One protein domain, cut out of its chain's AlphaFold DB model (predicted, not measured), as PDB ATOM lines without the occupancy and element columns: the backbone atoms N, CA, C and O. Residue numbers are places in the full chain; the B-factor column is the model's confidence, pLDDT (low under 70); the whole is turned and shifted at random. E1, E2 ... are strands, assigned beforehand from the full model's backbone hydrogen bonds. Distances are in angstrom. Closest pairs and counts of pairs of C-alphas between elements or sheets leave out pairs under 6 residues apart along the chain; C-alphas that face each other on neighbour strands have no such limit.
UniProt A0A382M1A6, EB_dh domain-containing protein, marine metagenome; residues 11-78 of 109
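AT A GLANCE: This is residues 11 to 78 of the 109 residues of the protein "EB_dh domain-containing protein" of marine metagenome (UniProt A0A382M1A6). With little regular structure, the domain is a long two-stranded hairpin, E1 then E2, whose tip, residues 53 to 58, sticks out from loosely wound loops. A smaller loop, residues 33 to 39, is closed by a short antiparallel pairing of residues 31 to 32 with 40 to 41. The 68 printed residues have no named helix and one antiparallel sheet, order E1 - E2; the class is all strand, with 14 residues in named elements. The whole is loose, radius of gyration of the C-alphas 14.3 A, spanning 39 by 37 by 24 A.

HOW THE PARTS SIT: E1, residues 48 to 54, and E2, residues 57 to 63, form a hairpin with a tight link, antiparallel at 167 degrees. N 50 and O 61, 3.0 A apart, are within hydrogen-bond range. C-alphas 51 and 60 face each other at 4.3 A.

IN THESE COORDINATES: E1 measures 20.4 A from C-alpha 48 at (494.330, 412.642, 405.109); E2 measures 19.9 A, ending with C-alpha 63 at (495.212, 410.017, 409.341).

THE WHOLE: The C-alphas farthest apart, of Ala 13 and Gly 78, are 42.3 A apart. Residues 11 to 47 and 64 to 78 hold no named element. The printed part has no cut; no printed residue is under 70 in pLDDT.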
ATOM      1  N   ALA A  11     484.321 412.252 380.847       84.25
ATOM      2  CA  ALA A  11     484.522 411.856 382.237       84.25
ATOM      3  C   ALA A  11     484.787 413.074 383.139       84.25
ATOM      4  O   ALA A  11     484.175 413.194 384.197       84.25
ATOM      5  N   ARG A  12     485.627 414.023 382.706       84.25
ATOM      6  CA  ARG A  12     485.806 415.294 383.432       84.25
ATOM      7  C   ARG A  12     484.543 416.155 383.401       84.25
ATOM      8  O   ARG A  12     484.184 416.740 384.416       84.25
ATOM      9  N   ALA A  13     483.853 416.200 382.261       84.06
ATOM     10  CA  ALA A  13     482.626 416.975 382.071       84.06
ATOM     11  C   ALA A  13     481.507 416.577 383.042       84.06
ATOM     12  O   ALA A  13     480.762 417.430 383.517       84.06
ATOM     13  N   THR A  14     481.403 415.283 383.344       85.25
ATOM     14  CA  THR A  14     480.420 414.733 384.283       85.25
ATOM     15  C   THR A  14     480.925 414.703 385.727       85.25
ATOM     16  O   THR A  14     480.296 414.066 386.566       85.25
ATOM     17  N   GLY A  15     482.065 415.336 386.030       83.31
ATOM     18  CA  GLY A  15     482.615 415.396 387.387       83.31
ATOM     19  C   GLY A  15     483.175 414.069 387.904       83.31
ATOM     20  O   GLY A  15     483.133 413.814 389.104       83.31
ATOM     21  N   ASN A  16     483.686 413.195 387.030       85.38
ATOM     22  CA  ASN A  16     484.349 411.973 387.477       85.38
ATOM     23  C   ASN A  16     485.696 412.316 388.137       85.38
ATOM     24  O   ASN A  16     486.665 412.651 387.453       85.38
ATOM     25  N   ILE A  17     485.772 412.159 389.459       85.19
ATOM     26  CA  ILE A  17     486.977 412.402 390.270       85.19
ATOM     27  C   ILE A  17     488.186 411.543 389.860       85.19
ATOM     28  O   ILE A  17     489.338 411.929 390.071       85.19
ATOM     29  N   LEU A  18     487.962 410.392 389.217       83.88
ATOM     30  CA  LEU A  18     489.037 409.562 388.667       83.88
ATOM     31  C   LEU A  18     489.650 410.165 387.396       83.88
ATOM     32  O   LEU A  18     490.786 409.843 387.052       83.88
ATOM     33  N   ALA A  19     488.907 411.025 386.698       85.19
ATOM     34  CA  ALA A  19     489.331 411.674 385.464       85.19
ATOM     35  C   ALA A  19     489.819 413.117 385.666       85.19
ATOM     36  O   ALA A  19     490.485 413.648 384.775       85.19
ATOM     37  N   ASP A  20     489.516 413.751 386.808       85.81
ATOM     38  CA  ASP A  20     489.978 415.102 387.135       85.81
ATOM     39  C   ASP A  20     490.757 415.166 388.458       85.81
ATOM     40  O   ASP A  20     490.194 415.167 389.554       85.81
ATOM     41  N   ALA A  21     492.080 415.291 388.353       82.06
ATOM     42  CA  ALA A  21     492.955 415.403 389.513       82.06
ATOM     43  C   ALA A  21     492.716 416.679 390.339       82.06
ATOM     44  O   ALA A  21     493.024 416.668 391.528       82.06
ATOM     45  N   SER A  22     492.155 417.759 389.770       83.94
ATOM     46  CA  SER A  22     491.882 418.977 390.551       83.94
ATOM     47  C   SER A  22     490.728 418.815 391.536       83.94
ATOM     48  O   SER A  22     490.555 419.659 392.408       83.94
ATOM     49  N   MET A  23     489.930 417.752 391.398       84.62
ATOM     50  CA  MET A  23     488.869 417.411 392.348       84.62
ATOM     51  C   MET A  23     489.402 416.683 393.590       84.62
ATOM     52  O   MET A  23     488.680 416.543 394.573       84.62
ATOM     53  N   ARG A  24     490.658 416.216 393.573       85.50
ATOM     54  CA  ARG A  24     491.275 415.523 394.707       85.50
ATOM     55  C   ARG A  24     491.880 416.535 395.670       85.50
ATOM     56  O   ARG A  24     492.725 417.339 395.286       85.50
ATOM     57  N   VAL A  25     491.482 416.454 396.934       83.94
ATOM     58  CA  VAL A  25     491.962 417.351 398.000       83.94
ATOM     59  C   VAL A  25     493.099 416.751 398.837       83.94
ATOM     60  O   VAL A  25     493.735 417.465 399.605       83.94
ATOM     61  N   SER A  26     493.384 415.454 398.672       86.00
ATOM     62  CA  SER A  26     494.390 414.689 399.423       86.00
ATOM     63  C   SER A  26     495.112 413.695 398.501       86.00
ATOM     64  O   SER A  26     494.621 413.370 397.417       86.00
ATOM     65  N   SER A  27     496.287 413.200 398.911       89.31
ATOM     66  CA  SER A  27     497.016 412.152 398.172       89.31
ATOM     67  C   SER A  27     496.420 410.751 398.347       89.31
ATOM     68  O   SER A  27     496.891 409.803 397.723       89.31
ATOM     69  N   VAL A  28     495.421 410.615 399.219       93.44
ATOM     70  CA  VAL A  28     494.638 409.394 399.433       93.44
ATOM     71  C   VAL A  28     493.172 409.662 399.096       93.44
ATOM     72  O   VAL A  28     492.764 410.814 398.956       93.44
ATOM     73  N   GLU A  29     492.391 408.600 398.936       92.25
ATOM     74  CA  GLU A  29     490.983 408.647 398.543       92.25
ATOM     75  C   GLU A  29     490.169 407.772 399.496       92.25
ATOM     76  O   GLU A  29     490.602 406.661 399.814       92.25
ATOM     77  N   ASP A  30     489.027 408.283 399.958       94.31
ATOM     78  CA  ASP A  30     488.086 407.528 400.780       94.31
ATOM     79  C   ASP A  30     487.042 406.837 399.895       94.31
ATOM     80  O   ASP A  30     486.488 407.437 398.968       94.31
ATOM     81  N   LEU A  31     486.825 405.544 400.130       94.81
ATOM     82  CA  LEU A  31     486.097 404.653 399.232       94.81
ATOM     83  C   LEU A  31     485.257 403.647 400.032       94.81
ATOM     84  O   LEU A  31     485.759 403.030 400.972       94.81
ATOM     85  N   ASN A  32     484.041 403.355 399.566       96.50
ATOM     86  CA  ASN A  32     483.244 402.217 400.041       96.50
ATOM     87  C   ASN A  32     483.055 401.172 398.947       96.50
ATOM     88  O   ASN A  32     483.095 401.464 397.753       96.50
ATOM     89  N   ALA A  33     482.807 399.934 399.370       95.12
ATOM     90  CA  ALA A  33     482.363 398.856 398.503       95.12
ATOM     91  C   ALA A  33     481.393 397.948 399.268       95.12
ATOM     92  O   ALA A  33     481.620 397.635 400.434       95.12
ATOM     93  N   GLU A  34     480.366 397.463 398.577       95.31
ATOM     94  CA  GLU A  34     479.403 396.471 399.093       95.31
ATOM     95  C   GLU A  34     479.594 395.086 398.444       95.31
ATOM     96  O   GLU A  34     478.751 394.197 398.534       95.31
ATOM     97  N   GLY A  35     480.707 394.895 397.735       92.44
ATOM     98  CA  GLY A  35     481.012 393.678 396.994       92.44
ATOM     99  C   GLY A  35     482.122 393.888 395.968       92.44
ATOM    100  O   GLY A  35     482.768 394.935 395.905       92.44
ATOM    101  N   PHE A  36     482.365 392.875 395.138       87.38
ATOM    102  CA  PHE A  36     483.317 393.014 394.038       87.38
ATOM    103  C   PHE A  36     482.793 394.003 392.993       87.38
ATOM    104  O   PHE A  36     481.614 393.989 392.652       87.38
ATOM    105  N   SER A  37     483.692 394.833 392.458       88.44
ATOM    106  CA  SER A  37     483.398 395.820 391.406       88.44
ATOM    107  C   SER A  37     482.459 396.970 391.802       88.44
ATOM    108  O   SER A  37     482.074 397.738 390.927       88.44
ATOM    109  N   THR A  38     482.128 397.134 393.086       93.25
ATOM    110  CA  THR A  38     481.279 398.237 393.588       93.25
ATOM    111  C   THR A  38     482.065 399.337 394.309       93.25
ATOM    112  O   THR A  38     481.473 400.205 394.944       93.25
ATOM    113  N   LEU A  39     483.401 399.310 394.215       92.69
ATOM    114  CA  LEU A  39     484.277 400.308 394.829       92.69
ATOM    115  C   LEU A  39     483.954 401.704 394.285       92.69
ATOM    116  O   LEU A  39     484.087 401.943 393.086       92.69
ATOM    117  N   THR A  40     483.543 402.600 395.175       92.00
ATOM    118  CA  THR A  40     483.014 403.922 394.836       92.00
ATOM    119  C   THR A  40     483.620 404.967 395.759       92.00
ATOM    120  O   THR A  40     483.726 404.739 396.963       92.00
ATOM    121  N   THR A  41     484.010 406.109 395.196       91.88
ATOM    122  CA  THR A  41     484.495 407.255 395.966       91.88
ATOM    123  C   THR A  41     483.404 407.828 396.850       91.88
ATOM    124  O   THR A  41     482.285 408.057 396.387       91.88
ATOM    125  N   GLN A  42     483.739 408.069 398.116       92.94
ATOM    126  CA  GLN A  42     482.848 408.744 399.047       92.94
ATOM    127  C   GLN A  42     482.642 410.208 398.642       92.94
ATOM    128  O   GLN A  42     483.529 410.858 398.088       92.94
ATOM    129  N   ALA A  43     481.456 410.746 398.930       89.25
ATOM    130  CA  ALA A  43     481.191 412.170 398.733       89.25
ATOM    131  C   ALA A  43     481.989 413.040 399.723       89.25
ATOM    132  O   ALA A  43     482.327 414.181 399.409       89.25
ATOM    133  N   HIS A  44     482.280 412.492 400.904       91.50
ATOM    134  CA  HIS A  44     483.094 413.112 401.936       91.50
ATOM    135  C   HIS A  44     484.494 412.486 401.932       91.50
ATOM    136  O   HIS A  44     484.658 411.299 401.676       91.50
ATOM    137  N   GLN A  45     485.513 413.312 402.165       93.19
ATOM    138  CA  GLN A  45     486.900 412.877 402.306       93.19
ATOM    139  C   GLN A  45     487.324 413.129 403.750       93.19
ATOM    140  O   GLN A  45     487.692 414.253 404.098       93.19
ATOM    141  N   ASP A  46     487.263 412.087 404.577       95.25
ATOM    142  CA  ASP A  46     487.568 412.153 406.010       95.25
ATOM    143  C   ASP A  46     488.982 411.640 406.348       95.25
ATOM    144  O   ASP A  46     489.395 411.630 407.517       95.25
ATOM    145  N   VAL A  47     489.755 411.237 405.329       95.31
ATOM    146  CA  VAL A  47     491.104 410.680 405.473       95.31
ATOM    147  C   VAL A  47     492.154 411.560 404.787       95.31
ATOM    148  O   VAL A  47     492.224 411.708 403.566       95.31
ATOM    149  N   ASP A  48     493.074 412.082 405.592       94.94
ATOM    150  CA  ASP A  48     494.330 412.642 405.109       94.94
ATOM    151  C   ASP A  48     495.356 411.527 404.914       94.94
ATOM    152  O   ASP A  48     495.371 410.524 405.632       94.94
ATOM    153  N   GLY A  49     496.308 411.736 404.013       94.94
ATOM    154  CA  GLY A  49     497.429 410.819 403.915       94.94
ATOM    155  C   GLY A  49     498.653 411.419 403.263       94.94
ATOM    156  O   GLY A  49     498.621 412.509 402.699       94.94
ATOM    157  N   ASN A  50     499.752 410.687 403.377       95.25
ATOM    158  CA  ASN A  50     500.996 410.993 402.695       95.25
ATOM    159  C   ASN A  50     501.748 409.697 402.390       95.25
ATOM    160  O   ASN A  50     501.742 408.765 403.195       95.25
ATOM    161  N   GLY A  51     502.402 409.654 401.232       95.25
ATOM    162  CA  GLY A  51     503.280 408.563 400.835       95.25
ATOM    163  C   GLY A  51     504.671 409.082 400.496       95.25
ATOM    164  O   GLY A  51     504.809 410.056 399.759       95.25
ATOM    165  N   ASN A  52     505.698 408.394 400.982       96.88
ATOM    166  CA  ASN A  52     507.091 408.651 400.648       96.88
ATOM    167  C   ASN A  52     507.753 407.374 400.124       96.88
ATOM    168  O   ASN A  52     507.667 406.316 400.752       96.88
ATOM    169  N   TRP A  53     508.443 407.485 398.991       96.50
ATOM    170  CA  TRP A  53     509.268 406.415 398.441       96.50
ATOM    171  C   TRP A  53     510.738 406.715 398.707       96.50
ATOM    172  O   TRP A  53     511.278 407.712 398.232       96.50
ATOM    173  N   SER A  54     511.403 405.842 399.458       98.00
ATOM    174  CA  SER A  54     512.842 405.943 399.713       98.00
ATOM    175  C   SER A  54     513.422 404.566 400.011       98.00
ATOM    176  O   SER A  54     512.709 403.688 400.493       98.00
ATOM    177  N   ASN A  55     514.707 404.353 399.711       96.75
ATOM    178  CA  ASN A  55     515.405 403.088 399.986       96.75
ATOM    179  C   ASN A  55     514.639 401.845 399.493       96.75
ATOM    180  O   ASN A  55     514.531 400.837 400.192       96.75
ATOM    181  N   ASN A  56     514.082 401.943 398.283       95.69
ATOM    182  CA  ASN A  56     513.307 400.889 397.636       95.69
ATOM    183  C   ASN A  56     512.076 400.414 398.442       95.69
ATOM    184  O   ASN A  56     511.709 399.238 398.399       95.69
ATOM    185  N   ARG A  57     511.454 401.321 399.211       96.38
ATOM    186  CA  ARG A  57     510.276 401.043 400.035       96.38
ATOM    187  C   ARG A  57     509.308 402.227 400.057       96.38
ATOM    188  O   ARG A  57     509.721 403.385 400.095       96.38
ATOM    189  N   TRP A  58     508.015 401.911 400.088       96.75
ATOM    190  CA  TRP A  58     506.957 402.869 400.389       96.75
ATOM    191  C   TRP A  58     506.738 402.969 401.899       96.75
ATOM    192  O   TRP A  58     506.581 401.956 402.580       96.75
ATOM    193  N   SER A  59     506.670 404.195 402.401       97.06
ATOM    194  CA  SER A  59     506.108 404.524 403.709       97.06
ATOM    195  C   SER A  59     504.853 405.347 403.476       97.06
ATOM    196  O   SER A  59     504.924 406.386 402.826       97.06
ATOM    197  N   VAL A  60     503.711 404.872 403.968       96.81
ATOM    198  CA  VAL A  60     502.412 405.526 403.775       96.81
ATOM    199  C   VAL A  60     501.760 405.725 405.133       96.81
ATOM    200  O   VAL A  60     501.741 404.805 405.950       96.81
ATOM    201  N   VAL A  61     501.236 406.923 405.367       96.44
ATOM    202  CA  VAL A  61     500.472 407.270 406.565       96.44
ATOM    203  C   VAL A  61     499.075 407.685 406.135       96.44
ATOM    204  O   VAL A  61     498.927 408.497 405.224       96.44
ATOM    205  N   PHE A  62     498.076 407.142 406.823       96.31
ATOM    206  CA  PHE A  62     496.685 407.579 406.767       96.31
ATOM    207  C   PHE A  62     496.328 408.176 408.128       96.31
ATOM    208  O   PHE A  62     496.706 407.625 409.164       96.31
ATOM    209  N   LYS A  63     495.621 409.302 408.134       95.50
ATOM    210  CA  LYS A  63     495.212 410.017 409.341       95.50
ATOM    211  C   LYS A  63     493.746 410.406 409.198       95.50
ATOM    212  O   LYS A  63     493.376 411.083 408.248       95.50
ATOM    213  N   ARG A  64     492.940 410.016 410.176       95.88
ATOM    214  CA  ARG A  64     491.522 410.366 410.288       95.88
ATOM    215  C   ARG A  64     491.129 410.481 411.754       95.88
ATOM    216  O   ARG A  64     491.860 410.008 412.627       95.88
ATOM    217  N   ALA A  65     489.977 411.083 412.027       96.31
ATOM    218  CA  ALA A  65     489.372 411.007 413.351       96.31
ATOM    219  C   ALA A  65     488.892 409.571 413.646       96.31
ATOM    220  O   ALA A  65     488.515 408.832 412.734       96.31
ATOM    221  N   LEU A  66     488.888 409.180 414.927       96.12
ATOM    222  CA  LEU A  66     488.365 407.873 415.362       96.12
ATOM    223  C   LEU A  66     486.846 407.763 415.171       96.12
ATOM    224  O   LEU A  66     486.315 406.673 414.980       96.12
ATOM    225  N   SER A  67     486.138 408.890 415.222       96.25
ATOM    226  CA  SER A  67     484.715 408.960 414.921       96.25
ATOM    227  C   SER A  67     484.441 410.169 414.042       96.25
ATOM    228  O   SER A  67     485.033 411.231 414.238       96.25
ATOM    229  N   THR A  68     483.533 409.988 413.094       96.44
ATOM    230  CA  THR A  68     483.064 411.003 412.150       96.44
ATOM    231  C   THR A  68     481.536 411.025 412.167       96.44
ATOM    232  O   THR A  68     480.893 410.155 412.760       96.44
ATOM    233  N   SER A  69     480.930 412.047 411.564       95.62
ATOM    234  CA  SER A  69     479.476 412.092 411.371       95.62
ATOM    235  C   SER A  69     479.014 411.362 410.108       95.62
ATOM    236  O   SER A  69     477.806 411.273 409.894       95.62
ATOM    237  N   ASP A  70     479.937 410.876 409.271       95.88
ATOM    238  CA  ASP A  70     479.601 410.134 408.057       95.88
ATOM    239  C   ASP A  70     479.195 408.691 408.408       95.88
ATOM    240  O   ASP A  70     479.900 407.965 409.113       95.88
ATOM    241  N   SER A  71     478.022 408.273 407.937       94.88
ATOM    242  CA  SER A  71     477.502 406.916 408.127       94.88
ATOM    243  C   SER A  71     478.221 405.858 407.292       94.88
ATOM    244  O   SER A  71     478.136 404.678 407.623       94.88
ATOM    245  N   ASN A  72     478.895 406.258 406.214       96.00
ATOM    246  CA  ASN A  72     479.677 405.368 405.355       96.00
ATOM    247  C   ASN A  72     481.043 405.028 405.964       96.00
ATOM    248  O   ASN A  72     481.723 404.093 405.534       96.00
ATOM    249  N   ASP A  73     481.423 405.767 406.998       96.69
ATOM    250  CA  ASP A  73     482.690 405.625 407.671       96.69
ATOM    251  C   ASP A  73     482.668 404.547 408.753       96.69
ATOM    252  O   ASP A  73     481.756 404.453 409.582       96.69
ATOM    253  N   THR A  74     483.766 403.798 408.842       95.44
ATOM    254  CA  THR A  74     484.008 402.935 410.003       95.44
ATOM    255  C   THR A  74     484.197 403.795 411.254       95.44
ATOM    256  O   THR A  74     485.014 404.718 411.262       95.44
ATOM    257  N   GLN A  75     483.450 403.479 412.317       95.94
ATOM    258  CA  GLN A  75     483.475 404.205 413.589       95.94
ATOM    259  C   GLN A  75     484.278 403.434 414.645       95.94
ATOM    260  O   GLN A  75     483.845 402.391 415.140       95.94
ATOM    261  N   PHE A  76     485.417 403.979 415.063       95.81
ATOM    262  CA  PHE A  76     486.326 403.354 416.026       95.81
ATOM    263  C   PHE A  76     485.907 403.673 417.474       95.81
ATOM    264  O   PHE A  76     486.584 404.405 418.188       95.81
ATOM    265  N   LYS A  77     484.750 403.144 417.907       92.88
ATOM    266  CA  LYS A  77     484.160 403.412 419.245       92.88
ATOM    267  C   LYS A  77     484.372 402.302 420.288       92.88
ATOM    268  O   LYS A  77     484.117 402.526 421.467       92.88
ATOM    269  N   GLY A  78     484.762 401.103 419.852       92.38
ATOM    270  CA  GLY A  78     485.084 399.962 420.722       92.38
ATOM    271  C   GLY A  78     486.568 399.902 421.091       92.38
ATOM    272  O   GLY A  78     487.232 400.927 421.121       92.38
TER     273      GLY A  78